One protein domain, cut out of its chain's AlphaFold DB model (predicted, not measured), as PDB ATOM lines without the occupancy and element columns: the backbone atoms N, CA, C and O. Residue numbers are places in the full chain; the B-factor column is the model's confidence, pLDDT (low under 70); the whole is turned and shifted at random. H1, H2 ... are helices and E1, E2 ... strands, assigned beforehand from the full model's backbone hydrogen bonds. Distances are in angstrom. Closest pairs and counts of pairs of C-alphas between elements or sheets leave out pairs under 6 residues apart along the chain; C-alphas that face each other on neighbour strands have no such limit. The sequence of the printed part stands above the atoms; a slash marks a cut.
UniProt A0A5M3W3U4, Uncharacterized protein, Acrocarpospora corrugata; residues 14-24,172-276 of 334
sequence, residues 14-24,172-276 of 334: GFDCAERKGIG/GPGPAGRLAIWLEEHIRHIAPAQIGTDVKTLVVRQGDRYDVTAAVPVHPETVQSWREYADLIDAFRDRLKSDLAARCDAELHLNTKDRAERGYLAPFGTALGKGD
ATOM      1  N   GLY A  14      18.527   0.411 -42.146       82.00
ATOM      2  CA  GLY A  14      17.357  -0.312 -41.629       82.00
ATOM      3  C   GLY A  14      16.833   0.188 -40.274       82.00
ATOM      4  O   GLY A  14      15.798  -0.287 -39.838       82.00
ATOM      5  N   PHE A  15      17.479   1.163 -39.633       90.31
ATOM      6  CA  PHE A  15      17.050   1.748 -38.363       90.31
ATOM      7  C   PHE A  15      16.929   3.269 -38.477       90.31
ATOM      8  O   PHE A  15      17.872   3.941 -38.896       90.31
ATOM      9  N   ASP A  16      15.778   3.821 -38.102       92.62
ATOM     10  CA  ASP A  16      15.602   5.256 -37.881       92.62
ATOM     11  C   ASP A  16      14.538   5.530 -36.820       92.62
ATOM     12  O   ASP A  16      13.752   4.662 -36.455       92.62
ATOM     13  N   CYS A  17      14.533   6.741 -36.278       95.12
ATOM     14  CA  CYS A  17      13.513   7.163 -35.336       95.12
ATOM     15  C   CYS A  17      13.170   8.634 -35.531       95.12
ATOM     16  O   CYS A  17      13.954   9.411 -36.088       95.12
ATOM     17  N   ALA A  18      11.971   8.997 -35.098       96.31
ATOM     18  CA  ALA A  18      11.448  10.333 -35.247       96.31
ATOM     19  C   ALA A  18      10.453  10.680 -34.142       96.31
ATOM     20  O   ALA A  18       9.627   9.856 -33.763       96.31
ATOM     21  N   GLU A  19      10.493  11.922 -33.676       98.00
ATOM     22  CA  GLU A  19       9.498  12.506 -32.779       98.00
ATOM     23  C   GLU A  19       8.800  13.666 -33.490       98.00
ATOM     24  O   GLU A  19       9.454  14.503 -34.120       98.00
ATOM     25  N   ARG A  20       7.478  13.758 -33.362       97.75
ATOM     26  CA  ARG A  20       6.715  14.934 -33.766       97.75
ATOM     27  C   ARG A  20       5.869  15.446 -32.614       97.75
ATOM     28  O   ARG A  20       5.097  14.714 -32.002       97.75
ATOM     29  N   LYS A  21       5.993  16.748 -32.382       98.31
ATOM     30  CA  LYS A  21       5.153  17.519 -31.468       98.31
ATOM     31  C   LYS A  21       4.035  18.162 -32.279       98.31
ATOM     32  O   LYS A  21       4.312  18.958 -33.176       98.31
ATOM     33  N   GLY A  22       2.796  17.777 -32.020       97.12
ATOM     34  CA  GLY A  22       1.632  18.205 -32.786       97.12
ATOM     35  C   GLY A  22       1.287  19.673 -32.603       97.12
ATOM     36  O   GLY A  22       1.964  20.409 -31.880       97.12
ATOM     37  N   ILE A  23       0.233  20.107 -33.289       96.81
ATOM     38  CA  ILE A  23      -0.139  21.527 -33.356       96.81
ATOM     39  C   ILE A  23      -0.496  22.136 -31.989       96.81
ATOM     40  O   ILE A  23      -0.175  23.298 -31.751       96.81
ATOM     41  N   GLY A  24      -1.101  21.361 -31.082       97.38
ATOM     42  CA  GLY A  24      -1.464  21.809 -29.731       97.38
ATOM     43  C   GLY A  24      -0.348  21.674 -28.690       97.38
ATOM     44  O   GLY A  24      -0.547  22.053 -27.535       97.38
ATOM     45  N   GLY A 172      14.061  15.887 -47.217       79.12
ATOM     46  CA  GLY A 172      12.789  15.557 -46.580       79.12
ATOM     47  C   GLY A 172      12.918  14.462 -45.520       79.12
ATOM     48  O   GLY A 172      13.967  13.815 -45.429       79.12
ATOM     49  N   PRO A 173      11.872  14.260 -44.697       88.06
ATOM     50  CA  PRO A 173      11.889  13.324 -43.574       88.06
ATOM     51  C   PRO A 173      12.112  11.877 -44.030       88.06
ATOM     52  O   PRO A 173      11.676  11.478 -45.115       88.06
ATOM     53  N   GLY A 174      12.802  11.091 -43.205       89.50
ATOM     54  CA  GLY A 174      13.002   9.653 -43.373       89.50
ATOM     55  C   GLY A 174      11.708   8.847 -43.189       89.50
ATOM     56  O   GLY A 174      10.648   9.430 -42.945       89.50
ATOM     57  N   PRO A 175      11.752   7.513 -43.356       92.38
ATOM     58  CA  PRO A 175      10.603   6.635 -43.124       92.38
ATOM     59  C   PRO A 175       9.898   6.864 -41.780       92.38
ATOM     60  O   PRO A 175       8.695   7.137 -41.784       92.38
ATOM     61  N   ALA A 176      10.634   6.852 -40.660       94.12
ATOM     62  CA  ALA A 176      10.054   7.102 -39.340       94.12
ATOM     63  C   ALA A 176       9.457   8.515 -39.247       94.12
ATOM     64  O   ALA A 176       8.341   8.693 -38.758       94.12
ATOM     65  N   GLY A 177      10.152   9.521 -39.791       94.69
ATOM     66  CA  GLY A 177       9.683  10.906 -39.790       94.69
ATOM     67  C   GLY A 177       8.396  11.117 -40.585       94.69
ATOM     68  O   GLY A 177       7.496  11.823 -40.133       94.69
ATOM     69  N   ARG A 178       8.265  10.468 -41.748       95.06
ATOM     70  CA  ARG A 178       7.031  10.500 -42.547       95.06
ATOM     71  C   ARG A 178       5.867   9.851 -41.812       95.06
ATOM     72  O   ARG A 178       4.765  10.394 -41.862       95.06
ATOM     73  N   LEU A 179       6.107   8.729 -41.129       96.62
ATOM     74  CA  LEU A 179       5.071   8.065 -40.343       96.62
ATOM     75  C   LEU A 179       4.646   8.919 -39.140       96.62
ATOM     76  O   LEU A 179       3.452   9.067 -38.915       96.62
ATOM     77  N   ALA A 180       5.592   9.544 -38.429       97.75
ATOM     78  CA  ALA A 180       5.302  10.424 -37.295       97.75
ATOM     79  C   ALA A 180       4.462  11.650 -37.699       97.75
ATOM     80  O   ALA A 180       3.502  11.989 -37.004       97.75
ATOM     81  N   ILE A 181       4.798  12.283 -38.836       96.94
ATOM     82  CA  ILE A 181       4.021  13.383 -39.437       96.94
ATOM     83  C   ILE A 181       2.619  12.922 -39.786       96.94
ATOM     84  O   ILE A 181       1.648  13.529 -39.340       96.94
ATOM     85  N   TRP A 182       2.525  11.835 -40.550       97.31
ATOM     86  CA  TRP A 182       1.233  11.312 -40.952       97.31
ATOM     87  C   TRP A 182       0.363  10.966 -39.740       97.31
ATOM     88  O   TRP A 182      -0.815  11.299 -39.743       97.31
ATOM     89  N   LEU A 183       0.916  10.302 -38.724       97.81
ATOM     90  CA  LEU A 183       0.150   9.835 -37.575       97.81
ATOM     91  C   LEU A 183      -0.419  10.997 -36.763       97.81
ATOM     92  O   LEU A 183      -1.587  10.955 -36.395       97.81
ATOM     93  N   GLU A 184       0.377  12.037 -36.504       97.88
ATOM     94  CA  GLU A 184      -0.106  13.229 -35.798       97.88
ATOM     95  C   GLU A 184      -1.221  13.927 -36.584       97.88
ATOM     96  O   GLU A 184      -2.272  14.234 -36.023       97.88
ATOM     97  N   GLU A 185      -1.036  14.098 -37.897       96.25
ATOM     98  CA  GLU A 185      -2.064  14.670 -38.764       96.25
ATOM     99  C   GLU A 185      -3.314  13.789 -38.780       96.25
ATOM    100  O   GLU A 185      -4.424  14.292 -38.645       96.25
ATOM    101  N   HIS A 186      -3.165  12.473 -38.908       97.56
ATOM    102  CA  HIS A 186      -4.280  11.532 -38.941       97.56
ATOM    103  C   HIS A 186      -5.084  11.568 -37.649       97.56
ATOM    104  O   HIS A 186      -6.296  11.763 -37.713       97.56
ATOM    105  N   ILE A 187      -4.413  11.483 -36.492       97.69
ATOM    106  CA  ILE A 187      -5.036  11.626 -35.170       97.69
ATOM    107  C   ILE A 187      -5.854  12.914 -35.128       97.69
ATOM    108  O   ILE A 187      -7.034  12.854 -34.806       97.69
ATOM    109  N   ARG A 188      -5.288  14.054 -35.543       93.19
ATOM    110  CA  ARG A 188      -6.008  15.338 -35.566       93.19
ATOM    111  C   ARG A 188      -7.294  15.305 -36.404       93.19
ATOM    112  O   ARG A 188      -8.249  15.988 -36.057       93.19
ATOM    113  N   HIS A 189      -7.330  14.556 -37.506       95.19
ATOM    114  CA  HIS A 189      -8.509  14.492 -38.381       95.19
ATOM    115  C   HIS A 189      -9.569  13.499 -37.903       95.19
ATOM    116  O   HIS A 189     -10.752  13.702 -38.175       95.19
ATOM    117  N   ILE A 190      -9.159  12.403 -37.261       96.81
ATOM    118  CA  ILE A 190     -10.073  11.318 -36.890       96.81
ATOM    119  C   ILE A 190     -10.469  11.316 -35.415       96.81
ATOM    120  O   ILE A 190     -11.419  10.612 -35.058       96.81
ATOM    121  N   ALA A 191      -9.735  12.050 -34.576       96.50
ATOM    122  CA  ALA A 191      -9.993  12.163 -33.153       96.50
ATOM    123  C   ALA A 191     -11.416  12.688 -32.900       96.50
ATOM    124  O   ALA A 191     -11.863  13.622 -33.571       96.50
ATOM    125  N   PRO A 192     -12.147  12.087 -31.950       97.06
ATOM    126  CA  PRO A 192     -13.415  12.634 -31.503       97.06
ATOM    127  C   PRO A 192     -13.173  13.936 -30.717       97.06
ATOM    128  O   PRO A 192     -12.071  14.172 -30.223       97.06
ATOM    129  N   ALA A 193     -14.203  14.773 -30.568       96.50
ATOM    130  CA  ALA A 193     -14.085  16.109 -29.964       96.50
ATOM    131  C   ALA A 193     -13.585  16.107 -28.504       96.50
ATOM    132  O   ALA A 193     -13.111  17.124 -28.011       96.50
ATOM    133  N   GLN A 194     -13.688  14.971 -27.811       97.94
ATOM    134  CA  GLN A 194     -13.162  14.769 -26.463       97.94
ATOM    135  C   GLN A 194     -11.628  14.739 -26.415       97.94
ATOM    136  O   GLN A 194     -11.055  14.966 -25.350       97.94
ATOM    137  N   ILE A 195     -10.953  14.450 -27.531       98.38
ATOM    138  CA  ILE A 195      -9.491  14.384 -27.615       98.38
ATOM    139  C   ILE A 195      -8.942  15.725 -28.110       98.38
ATOM    140  O   ILE A 195      -9.341  16.228 -29.157       98.38
ATOM    141  N   GLY A 196      -8.003  16.284 -27.349       97.88
ATOM    142  CA  GLY A 196      -7.354  17.553 -27.666       97.88
ATOM    143  C   GLY A 196      -6.263  17.441 -28.734       97.88
ATOM    144  O   GLY A 196      -5.927  16.362 -29.224       97.88
ATOM    145  N   THR A 197      -5.670  18.580 -29.086       97.62
ATOM    146  CA  THR A 197      -4.740  18.698 -30.221       97.62
ATOM    147  C   THR A 197      -3.258  18.632 -29.843       97.62
ATOM    148  O   THR A 197      -2.401  18.637 -30.732       97.62
ATOM    149  N   ASP A 198      -2.917  18.550 -28.551       98.25
ATOM    150  CA  ASP A 198      -1.548  18.288 -28.074       98.25
ATOM    151  C   ASP A 198      -1.168  16.813 -28.235       98.25
ATOM    152  O   ASP A 198      -1.040  16.041 -27.284       98.25
ATOM    153  N   VAL A 199      -1.029  16.414 -29.494       98.06
ATOM    154  CA  VAL A 199      -0.645  15.065 -29.883       98.06
ATOM    155  C   VAL A 199       0.869  15.002 -30.008       98.06
ATOM    156  O   VAL A 199       1.456  15.741 -30.795       98.06
ATOM    157  N   LYS A 200       1.521  14.086 -29.295       98.31
ATOM    158  CA  LYS A 200       2.951  13.807 -29.488       98.31
ATOM    159  C   LYS A 200       3.143  12.395 -30.002       98.31
ATOM    160  O   LYS A 200       2.677  11.455 -29.364       98.31
ATOM    161  N   THR A 201       3.846  12.242 -31.118       98.25
ATOM    162  CA  THR A 201       4.162  10.937 -31.705       98.25
ATOM    163  C   THR A 201       5.660  10.677 -31.646       98.25
ATOM    164  O   THR A 201       6.475  11.569 -31.877       98.25
ATOM    165  N   LEU A 202       6.026   9.445 -31.320       98.31
ATOM    166  CA  LEU A 202       7.381   8.921 -31.352       98.31
ATOM    167  C   LEU A 202       7.341   7.626 -32.157       98.31
ATOM    168  O   LEU A 202       6.532   6.749 -31.877       98.31
ATOM    169  N   VAL A 203       8.198   7.523 -33.163       98.00
ATOM    170  CA  VAL A 203       8.273   6.382 -34.070       98.00
ATOM    171  C   VAL A 203       9.698   5.863 -34.075       98.00
ATOM    172  O   VAL A 203      10.635   6.630 -34.295       98.00
ATOM    173  N   VAL A 204       9.860   4.562 -33.888       96.94
ATOM    174  CA  VAL A 204      11.118   3.835 -34.052       96.94
ATOM    175  C   VAL A 204      10.914   2.782 -35.129       96.94
ATOM    176  O   VAL A 204       9.979   1.998 -35.053       96.94
ATOM    177  N   ARG A 205      11.774   2.748 -36.142       94.50
ATOM    178  CA  ARG A 205      11.741   1.744 -37.206       94.50
ATOM    179  C   ARG A 205      12.934   0.806 -37.085       94.50
ATOM    180  O   ARG A 205      14.065   1.264 -36.938       94.50
ATOM    181  N   GLN A 206      12.678  -0.490 -37.218       92.56
ATOM    182  CA  GLN A 206      13.677  -1.552 -37.338       92.56
ATOM    183  C   GLN A 206      13.312  -2.455 -38.522       92.56
ATOM    184  O   GLN A 206      12.323  -3.184 -38.489       92.56
ATOM    185  N   GLY A 207      14.102  -2.400 -39.592       89.56
ATOM    186  CA  GLY A 207      13.766  -3.012 -40.874       89.56
ATOM    187  C   GLY A 207      12.436  -2.469 -41.396       89.56
ATOM    188  O   GLY A 207      12.280  -1.259 -41.571       89.56
ATOM    189  N   ASP A 208      11.476  -3.360 -41.601       89.88
ATOM    190  CA  ASP A 208      10.131  -3.016 -42.075       89.88
ATOM    191  C   ASP A 208       9.106  -2.848 -40.942       89.88
ATOM    192  O   ASP A 208       7.945  -2.535 -41.208       89.88
ATOM    193  N   ARG A 209       9.534  -3.020 -39.682       94.25
ATOM    194  CA  ARG A 209       8.688  -2.902 -38.490       94.25
ATOM    195  C   ARG A 209       8.807  -1.538 -37.836       94.25
ATOM    196  O   ARG A 209       9.902  -0.975 -37.767       94.25
ATOM    197  N   TYR A 210       7.696  -1.050 -37.299       96.12
ATOM    198  CA  TYR A 210       7.622   0.213 -36.573       96.12
ATOM    199  C   TYR A 210       7.096   0.000 -35.150       96.12
ATOM    200  O   TYR A 210       6.080  -0.647 -34.946       96.12
ATOM    201  N   ASP A 211       7.760   0.588 -34.167       97.38
ATOM    202  CA  ASP A 211       7.248   0.787 -32.813       97.38
ATOM    203  C   ASP A 211       6.806   2.247 -32.707       97.38
ATOM    204  O   ASP A 211       7.561   3.175 -33.026       97.38
ATOM    205  N   VAL A 212       5.543   2.452 -32.361       97.94
ATOM    206  CA  VAL A 212       4.885   3.750 -32.398       97.94
ATOM    207  C   VAL A 212       4.305   4.045 -31.029       97.94
ATOM    208  O   VAL A 212       3.402   3.364 -30.562       97.94
ATOM    209  N   THR A 213       4.747   5.135 -30.415       98.50
ATOM    210  CA  THR A 213       4.120   5.691 -29.215       98.50
ATOM    211  C   THR A 213       3.420   7.002 -29.555       98.50
ATOM    212  O   THR A 213       4.029   7.910 -30.118       98.50
ATOM    213  N   ALA A 214       2.152   7.133 -29.177       98.19
ATOM    214  CA  ALA A 214       1.394   8.375 -29.275       98.19
ATOM    215  C   ALA A 214       0.854   8.791 -27.901       98.19
ATOM    216  O   ALA A 214       0.411   7.959 -27.108       98.19
ATOM    217  N   ALA A 215       0.885  10.090 -27.619       98.06
ATOM    218  CA  ALA A 215       0.240  10.691 -26.461       98.06
ATOM    219  C   ALA A 215      -0.852  11.646 -26.942       98.06
ATOM    220  O   ALA A 215      -0.570  12.516 -27.764       98.06
ATOM    221  N   VAL A 216      -2.070  11.474 -26.431       98.38
ATOM    222  CA  VAL A 216      -3.249  12.279 -26.758       98.38
ATOM    223  C   VAL A 216      -3.961  12.709 -25.468       98.38
ATOM    224  O   VAL A 216      -4.241  11.862 -24.612       98.38
ATOM    225  N   PRO A 217      -4.235  14.008 -25.279       97.88
ATOM    226  CA  PRO A 217      -4.961  14.500 -24.120       97.88
ATOM    227  C   PRO A 217      -6.467  14.327 -24.304       97.88
ATOM    228  O   PRO A 217      -6.977  14.422 -25.418       97.88
ATOM    229  N   VAL A 218      -7.186  14.173 -23.199       98.56
ATOM    230  CA  VAL A 218      -8.651  14.257 -23.165       98.56
ATOM    231  C   VAL A 218      -9.073  15.523 -22.428       98.56
ATOM    232  O   VAL A 218      -8.491  15.879 -21.400       98.56
ATOM    233  N   HIS A 219     -10.087  16.203 -22.954       98.38
ATOM    234  CA  HIS A 219     -10.719  17.350 -22.313       98.38
ATOM    235  C   HIS A 219     -11.393  16.913 -20.995       98.38
ATOM    236  O   HIS A 219     -12.321  16.097 -21.048       98.38
ATOM    237  N   PRO A 220     -10.956  17.408 -19.818       98.12
ATOM    238  CA  PRO A 220     -11.433  16.936 -18.513       98.12
ATOM    239  C   PRO A 220     -12.958  16.986 -18.351       98.12
ATOM    240  O   PRO A 220     -13.563  16.068 -17.810       98.12
ATOM    241  N   GLU A 221     -13.586  18.038 -18.870       97.50
ATOM    242  CA  GLU A 221     -15.027  18.295 -18.837       97.50
ATOM    243  C   GLU A 221     -15.865  17.286 -19.640       97.50
ATOM    244  O   GLU A 221     -17.076  17.202 -19.453       97.50
ATOM    245  N   THR A 222     -15.233  16.508 -20.523       97.94
ATOM    246  CA  THR A 222     -15.930  15.595 -21.442       97.94
ATOM    247  C   THR A 222     -16.050  14.159 -20.938       97.94
ATOM    248  O   THR A 222     -16.760  13.367 -21.551       97.94
ATOM    249  N   VAL A 223     -15.379  13.821 -19.833       97.88
ATOM    250  CA  VAL A 223     -15.350  12.469 -19.253       97.88
ATOM    251  C   VAL A 223     -15.557  12.546 -17.744       97.88
ATOM    252  O   VAL A 223     -14.777  13.187 -17.048       97.88
ATOM    253  N   GLN A 224     -16.593  11.896 -17.215       97.81
ATOM    254  CA  GLN A 224     -17.007  12.009 -15.807       97.81
ATOM    255  C   GLN A 224     -16.331  10.987 -14.886       97.81
ATOM    256  O   GLN A 224     -16.385  11.112 -13.663       97.81
ATOM    257  N   SER A 225     -15.665   9.974 -15.444       98.00
ATOM    258  CA  SER A 225     -14.994   8.938 -14.661       98.00
ATOM    259  C   SER A 225     -13.782   8.345 -15.377       98.00
ATOM    260  O   SER A 225     -13.630   8.463 -16.594       98.00
ATOM    261  N   TRP A 226     -12.945   7.628 -14.618       97.88
ATOM    262  CA  TRP A 226     -11.863   6.812 -15.177       97.88
ATOM    263  C   TRP A 226     -12.369   5.805 -16.214       97.88
ATOM    264  O   TRP A 226     -11.701   5.582 -17.217       97.88
ATOM    265  N   ARG A 227     -13.548   5.213 -15.987       97.81
ATOM    266  CA  ARG A 227     -14.130   4.233 -16.906       97.81
ATOM    267  C   ARG A 227     -14.442   4.857 -18.262       97.81
ATOM    268  O   ARG A 227     -14.009   4.325 -19.270       97.81
ATOM    269  N   GLU A 228     -15.111   6.007 -18.277       98.19
ATOM    270  CA  GLU A 228     -15.408   6.729 -19.525       98.19
ATOM    271  C   GLU A 228     -14.135   7.140 -20.270       98.19
ATOM    272  O   GLU A 228     -14.066   7.022 -21.491       98.19
ATOM    273  N   TYR A 229     -13.112   7.585 -19.536       98.56
ATOM    274  CA  TYR A 229     -11.804   7.884 -20.112       98.56
ATOM    275  C   TYR A 229     -11.151   6.644 -20.737       98.56
ATOM    276  O   TYR A 229     -10.688   6.706 -21.875       98.56
ATOM    277  N   ALA A 230     -11.114   5.526 -20.008       98.19
ATOM    278  CA  ALA A 230     -10.511   4.285 -20.479       98.19
ATOM    279  C   ALA A 230     -11.244   3.750 -21.719       98.19
ATOM    280  O   ALA A 230     -10.593   3.482 -22.725       98.19
ATOM    281  N   ASP A 231     -12.579   3.714 -21.685       98.12
ATOM    282  CA  ASP A 231     -13.417   3.274 -22.805       98.12
ATOM    283  C   ASP A 231     -13.182   4.149 -24.056       98.12
ATOM    284  O   ASP A 231     -13.054   3.633 -25.170       98.12
ATOM    285  N   LEU A 232     -13.054   5.474 -23.885       98.44
ATOM    286  CA  LEU A 232     -12.729   6.411 -24.969       98.44
ATOM    287  C   LEU A 232     -11.345   6.136 -25.577       98.44
ATOM    288  O   LEU A 232     -11.205   6.084 -26.802       98.44
ATOM    289  N   ILE A 233     -10.318   5.989 -24.735       98.31
ATOM    290  CA  ILE A 233      -8.940   5.761 -25.185       98.31
ATOM    291  C   ILE A 233      -8.795   4.383 -25.832       98.31
ATOM    292  O   ILE A 233      -8.117   4.283 -26.851       98.31
ATOM    293  N   ASP A 234      -9.449   3.344 -25.312       97.81
ATOM    294  CA  ASP A 234      -9.431   1.996 -25.889       97.81
ATOM    295  C   ASP A 234     -10.116   1.953 -27.256       97.81
ATOM    296  O   ASP A 234      -9.511   1.499 -28.231       97.81
ATOM    297  N   ALA A 235     -11.312   2.534 -27.382       98.19
ATOM    298  CA  ALA A 235     -11.992   2.628 -28.671       98.19
ATOM    299  C   ALA A 235     -11.157   3.405 -29.707       98.19
ATOM    300  O   ALA A 235     -11.087   3.035 -30.885       98.19
ATOM    301  N   PHE A 236     -10.490   4.483 -29.279       98.38
ATOM    302  CA  PHE A 236      -9.628   5.263 -30.162       98.38
ATOM    303  C   PHE A 236      -8.338   4.520 -30.538       98.38
ATOM    304  O   PHE A 236      -7.916   4.568 -31.695       98.38
ATOM    305  N   ARG A 237      -7.742   3.787 -29.591       98.00
ATOM    306  CA  ARG A 237      -6.576   2.917 -29.797       98.00
ATOM    307  C   ARG A 237      -6.866   1.853 -30.852       98.00
ATOM    308  O   ARG A 237      -6.057   1.689 -31.762       98.00
ATOM    309  N   ASP A 238      -8.012   1.179 -30.770       97.69
ATOM    310  CA  ASP A 238      -8.400   0.128 -31.717       97.69
ATOM    311  C   ASP A 238      -8.592   0.677 -33.132       97.69
ATOM    312  O   ASP A 238      -8.085   0.110 -34.107       97.69
ATOM    313  N   ARG A 239      -9.243   1.841 -33.249       97.31
ATOM    314  CA  ARG A 239      -9.380   2.544 -34.529       97.31
ATOM    315  C   ARG A 239      -8.019   2.913 -35.120       97.31
ATOM    316  O   ARG A 239      -7.755   2.606 -36.281       97.31
ATOM    317  N   LEU A 240      -7.140   3.532 -34.327       97.31
ATOM    318  CA  LEU A 240      -5.796   3.908 -34.774       97.31
ATOM    319  C   LEU A 240      -4.959   2.692 -35.173       97.31
ATOM    320  O   LEU A 240      -4.248   2.746 -36.173       97.31
ATOM    321  N   LYS A 241      -5.058   1.597 -34.417       97.06
ATOM    322  CA  LYS A 241      -4.362   0.346 -34.717       97.06
ATOM    323  C   LYS A 241      -4.806  -0.223 -36.064       97.06
ATOM    324  O   LYS A 241      -3.953  -0.624 -36.852       97.06
ATOM    325  N   SER A 242      -6.107  -0.203 -36.358       96.56
ATOM    326  CA  SER A 242      -6.643  -0.611 -37.664       96.56
ATOM    327  C   SER A 242      -6.115   0.269 -38.805       96.56
ATOM    328  O   SER A 242      -5.646  -0.245 -39.821       96.56
ATOM    329  N   ASP A 243      -6.145   1.593 -38.635       96.38
ATOM    330  CA  ASP A 243      -5.678   2.540 -39.657       96.38
ATOM    331  C   ASP A 243      -4.165   2.434 -39.912       96.38
ATOM    332  O   ASP A 243      -3.702   2.600 -41.045       96.38
ATOM    333  N   LEU A 244      -3.386   2.151 -38.865       95.69
ATOM    334  CA  LEU A 244      -1.939   1.961 -38.938       95.69
ATOM    335  C   LEU A 244      -1.577   0.623 -39.602       95.69
ATOM    336  O   LEU A 244      -0.710   0.598 -40.475       95.69
ATOM    337  N   ALA A 245      -2.287  -0.459 -39.265       95.00
ATOM    338  CA  ALA A 245      -2.093  -1.781 -39.866       95.00
ATOM    339  C   ALA A 245      -2.363  -1.791 -41.382       95.00
ATOM    340  O   ALA A 245      -1.731  -2.541 -42.122       95.00
ATOM    341  N   ALA A 246      -3.247  -0.914 -41.871       94.56
ATOM    342  CA  ALA A 246      -3.486  -0.727 -43.304       94.56
ATOM    343  C   ALA A 246      -2.310  -0.059 -44.052       94.56
ATOM    344  O   ALA A 246      -2.340   0.047 -45.279       94.56
ATOM    345  N   ARG A 247      -1.290   0.434 -43.336       93.69
ATOM    346  CA  ARG A 247      -0.177   1.221 -43.892       93.69
ATOM    347  C   ARG A 247       1.180   0.562 -43.717       93.69
ATOM    348  O   ARG A 247       2.010   0.667 -44.618       93.69
ATOM    349  N   CYS A 248       1.428  -0.050 -42.564       94.12
ATOM    350  CA  CYS A 248       2.715  -0.650 -42.229       94.12
ATOM    351  C   CYS A 248       2.581  -1.683 -41.103       94.12
ATOM    352  O   CYS A 248       1.631  -1.637 -40.323       94.12
ATOM    353  N   ASP A 249       3.566  -2.579 -40.996       95.31
ATOM    354  CA  ASP A 249       3.724  -3.465 -39.838       95.31
ATOM    355  C   ASP A 249       4.186  -2.629 -38.637       95.31
ATOM    356  O   ASP A 249       5.336  -2.182 -38.589       95.31
ATOM    357  N   ALA A 250       3.266  -2.333 -37.716       95.44
ATOM    358  CA  ALA A 250       3.539  -1.443 -36.601       95.44
ATOM    359  C   ALA A 250       2.839  -1.848 -35.299       95.44
ATOM    360  O   ALA A 250       1.657  -2.200 -35.287       95.44
ATOM    361  N   GLU A 251       3.559  -1.709 -34.190       96.44
ATOM    362  CA  GLU A 251       3.032  -1.805 -32.834       96.44
ATOM    363  C   GLU A 251       2.694  -0.403 -32.314       96.44
ATOM    364  O   GLU A 251       3.514   0.509 -32.393       96.44
ATOM    365  N   LEU A 252       1.465  -0.213 -31.818       97.38
ATOM    366  CA  LEU A 252       0.975   1.074 -31.321       97.38
ATOM    367  C   LEU A 252       0.809   1.054 -29.801       97.38
ATOM    368  O   LEU A 252       0.021   0.279 -29.255       97.38
ATOM    369  N   HIS A 253       1.437   2.023 -29.146       97.56
ATOM    370  CA  HIS A 253       1.279   2.339 -27.737       97.56
ATOM    371  C   HIS A 253       0.637   3.723 -27.585       97.56
ATOM    372  O   HIS A 253       1.218   4.740 -27.962       97.56
ATOM    373  N   LEU A 254      -0.567   3.777 -27.016       97.38
ATOM    374  CA  LEU A 254      -1.292   5.025 -26.768       97.38
ATOM    375  C   LEU A 254      -1.302   5.336 -25.268       97.38
ATOM    376  O   LEU A 254      -1.647   4.459 -24.475       97.38
ATOM    377  N   ASN A 255      -0.928   6.567 -24.905       97.44
ATOM    378  CA  ASN A 255      -0.924   7.097 -23.534       97.44
ATOM    379  C   ASN A 255      -0.239   6.181 -22.503       97.44
ATOM    380  O   ASN A 255      -0.783   5.851 -21.456       97.44
ATOM    381  N   THR A 256       1.016   5.813 -22.757       96.19
ATOM    382  CA  THR A 256       1.794   4.867 -21.926       96.19
ATOM    383  C   THR A 256       2.009   5.281 -20.464       96.19
ATOM    384  O   THR A 256       2.459   4.472 -19.654       96.19
ATOM    385  N   LYS A 257       1.709   6.536 -20.103       94.31
ATOM    386  CA  LYS A 257       1.785   7.039 -18.724       94.31
ATOM    387  C   LYS A 257       0.540   6.701 -17.895       94.31
ATOM    388  O   LYS A 257       0.607   6.798 -16.666       94.31
ATOM    389  N   ASP A 258      -0.562   6.340 -18.540       95.50
ATOM    390  CA  ASP A 258      -1.829   6.104 -17.861       95.50
ATOM    391  C   ASP A 258      -1.718   4.955 -16.852       95.50
ATOM    392  O   ASP A 258      -1.035   3.950 -17.059       95.50
ATOM    393  N   ARG A 259      -2.396   5.124 -15.717       93.44
ATOM    394  CA  ARG A 259      -2.577   4.098 -14.679       93.44
ATOM    395  C   ARG A 259      -4.010   4.177 -14.173       93.44
ATOM    396  O   ARG A 259      -4.663   5.188 -14.391       93.44
ATOM    397  N   ALA A 260      -4.481   3.148 -13.469       90.56
ATOM    398  CA  ALA A 260      -5.820   3.155 -12.875       90.56
ATOM    399  C   ALA A 260      -6.102   4.485 -12.144       90.56
ATOM    400  O   ALA A 260      -5.280   4.938 -11.343       90.56
ATOM    401  N   GLU A 261      -7.232   5.110 -12.487       92.12
ATOM    402  CA  GLU A 261      -7.690   6.422 -11.990       92.12
ATOM    403  C   GLU A 261      -6.799   7.626 -12.348       92.12
ATOM    404  O   GLU A 261      -7.010   8.739 -11.867       92.12
ATOM    405  N   ARG A 262      -5.800   7.438 -13.212       93.62
ATOM    406  CA  ARG A 262      -4.817   8.453 -13.606       93.62
ATOM    407  C   ARG A 262      -4.672   8.462 -15.125       93.62
ATOM    408  O   ARG A 262      -3.764   7.834 -15.669       93.62
ATOM    409  N   GLY A 263      -5.574   9.185 -15.782       95.81
ATOM    410  CA  GLY A 263      -5.558   9.406 -17.229       95.81
ATOM    411  C   GLY A 263      -4.923  10.737 -17.623       95.81
ATOM    412  O   GLY A 263      -4.831  11.673 -16.821       95.81
ATOM    413  N   TYR A 264      -4.512  10.848 -18.882       97.56
ATOM    414  CA  TYR A 264      -4.075  12.109 -19.466       97.56
ATOM    415  C   TYR A 264      -5.259  13.053 -19.750       97.56
ATOM    416  O   TYR A 264      -5.727  13.184 -20.879       97.56
ATOM    417  N   LEU A 265      -5.699  13.759 -18.708       98.12
ATOM    418  CA  LEU A 265      -6.626  14.886 -18.808       98.12
ATOM    419  C   LEU A 265      -5.851  16.198 -18.986       98.12
ATOM    420  O   LEU A 265      -4.867  16.437 -18.275       98.12
ATOM    421  N   ALA A 266      -6.275  17.051 -19.918       97.75
ATOM    422  CA  ALA A 266      -5.621  18.332 -20.170       97.75
ATOM    423  C   ALA A 266      -6.642  19.441 -20.476       97.75
ATOM    424  O   ALA A 266      -7.316  19.376 -21.508       97.75
ATOM    425  N   PRO A 267      -6.758  20.471 -19.614       98.00
ATOM    426  CA  PRO A 267      -7.564  21.648 -19.915       98.00
ATOM    427  C   PRO A 267      -7.192  22.249 -21.270       98.00
ATOM    428  O   PRO A 267      -6.017  22.278 -21.643       98.00
ATOM    429  N   PHE A 268      -8.198  22.713 -22.012       97.50
ATOM    430  CA  PHE A 268      -8.042  23.262 -23.368       97.50
ATOM    431  C   PHE A 268      -7.487  22.273 -24.409       97.50
ATOM    432  O   PHE A 268      -7.148  22.688 -25.513       97.50
ATOM    433  N   GLY A 269      -7.375  20.982 -24.080       97.25
ATOM    434  CA  GLY A 269      -6.840  19.977 -24.997       97.25
ATOM    435  C   GLY A 269      -5.322  20.059 -25.188       97.25
ATOM    436  O   GLY A 269      -4.807  19.566 -26.192       97.25
ATOM    437  N   THR A 270      -4.603  20.680 -24.243       98.31
ATOM    438  CA  THR A 270      -3.141  20.839 -24.282       98.31
ATOM    439  C   THR A 270      -2.501  20.732 -22.903       98.31
ATOM    440  O   THR A 270      -3.061  21.188 -21.903       98.31
ATOM    441  N   ALA A 271      -1.290  20.173 -22.823       97.50
ATOM    442  CA  ALA A 271      -0.516  20.128 -21.587       97.50
ATOM    443  C   ALA A 271      -0.231  21.524 -21.006       97.50
ATOM    444  O   ALA A 271      -0.012  21.653 -19.798       97.50
ATOM    445  N   LEU A 272      -0.309  22.573 -21.832       97.19
ATOM    446  CA  LEU A 272      -0.213  23.961 -21.386       97.19
ATOM    447  C   LEU A 272      -1.276  24.296 -20.328       97.19
ATOM    448  O   LEU A 272      -1.017  25.067 -19.409       97.19
ATOM    449  N   GLY A 273      -2.451  23.667 -20.408       96.81
ATOM    450  CA  GLY A 273      -3.536  23.830 -19.446       96.81
ATOM    451  C   GLY A 273      -3.283  23.183 -18.084       96.81
ATOM    452  O   GLY A 273      -4.087  23.373 -17.180       96.81
ATOM    453  N   LYS A 274      -2.198  22.418 -17.906       93.06
ATOM    454  CA  LYS A 274      -1.881  21.696 -16.657       93.06
ATOM    455  C   LYS A 274      -0.425  21.856 -16.193       93.06
ATOM    456  O   LYS A 274       0.029  21.075 -15.357       93.06
ATOM    457  N   GLY A 275       0.297  22.840 -16.731       94.00
ATOM    458  CA  GLY A 275       1.589  23.284 -16.195       94.00
ATOM    459  C   GLY A 275       2.816  23.004 -17.062       94.00
ATOM    460  O   GLY A 275       3.907  23.439 -16.693       94.00
ATOM    461  N   ASP A 276       2.673  22.335 -18.207       97.12
ATOM    462  CA  ASP A 276       3.801  22.174 -19.131       97.12
ATOM    463  C   ASP A 276       4.177  23.527 -19.751       97.12
ATOM    464  O   ASP A 276       3.352  24.429 -19.891       97.12
TER     465      ASP A 276
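This is residues 14 to 24 and 172 to 276 of the 334 residues of an uncharacterized protein of Acrocarpospora corrugata (UniProt A0A5M3W3U4). Picture a twisted sheet of four strands, E1 to E4, with two helices, H1 and H2, covering one face and no named helix on the other. H1 crosses E1, E2 and E3 at a slant, H2 runs along E4 at the sheet's edge, and past the end of E4 a long stretch, residues 255 to 270, leads to the short H3. The printed part has 116 residues, with three named helices and four named strands in the order E1 H1 E2 E3 H2 E4 H3; the class is mixed, helices and strands. The sheet is mixed, in the order E1, E2, E3, E4, with E3 and E4 parallel and the other neighbours antiparallel. The whole is compact, with a radius of gyration of the C-alphas of 14.1 A, yet elongated, spanning 44 by 25 by 24 A.

Start at the inner strands E2, residues 200 to 206, and E3, residues 209 to 215: they form an antiparallel hairpin at 167 degrees, with N 202 and O 213 2.8 A apart, within hydrogen-bond range. Beside E2 find the edge strand E1, residues 15 to 21, antiparallel at 175 degrees, with N 18 and O 203 at 2.8 A. Beside E3 find the other edge strand, E4, residues 249 to 254, parallel at 19 degrees, with N 212 and O 251 at 2.8 A. H1, residues 175 to 190, is on the sheet at a height of 8.6 A, over E1, E2 and E3; its line runs slantwise to the strands, only just, at 33 degrees to E2 on the local plane. Its closest C-alphas to E1 are those of Gly 177 and Ala 18, 4.9 A apart. H2, residues 226 to 245, is on the same face at a height of 7.7 A, over E4 and along it at 17 degrees on the local plane; the closest C-alphas are those of Lys 241 and Leu 252, 6.4 A apart. E3, H2 and E4 make a strand-helix-strand unit, two parallel neighbour strands with a helix between them in the chain, and its crossover is right-handed. H1 and H2 are close but not clearly touching, the C-alphas of Ile 187 and Leu 240 being 7.8 A apart. H3, residues 271 to 274, is not on the sheet and is apart from H1 and H2. Every O i to N i+4 pair is within hydrogen-bond range in H1 and H2; H3 is too short for such a pair.

Find C-alpha 15 at (17.050, 1.748, -38.363), where E1 begins its 20.9 A. E2 covers 20.3 A, E3 20.0 A and E4 16.4 A. H1 runs 22.1 A, and H2 runs 27.9 A from C-alpha 226 at (-11.863, 6.812, -15.177). H3 ends at C-alpha 274, (-1.881, 21.696, -16.657).

The two C-alphas farthest apart are those of Gly 14 and Gln 224, 44.7 A. Residues 25 to 171 are not printed, and C-alphas 24 and 172 stand 22.9 A apart across the cut. E4 to H3 is a long link of 16 residues. The mean pLDDT of the printed part is 96.1, and no printed residue is under 70.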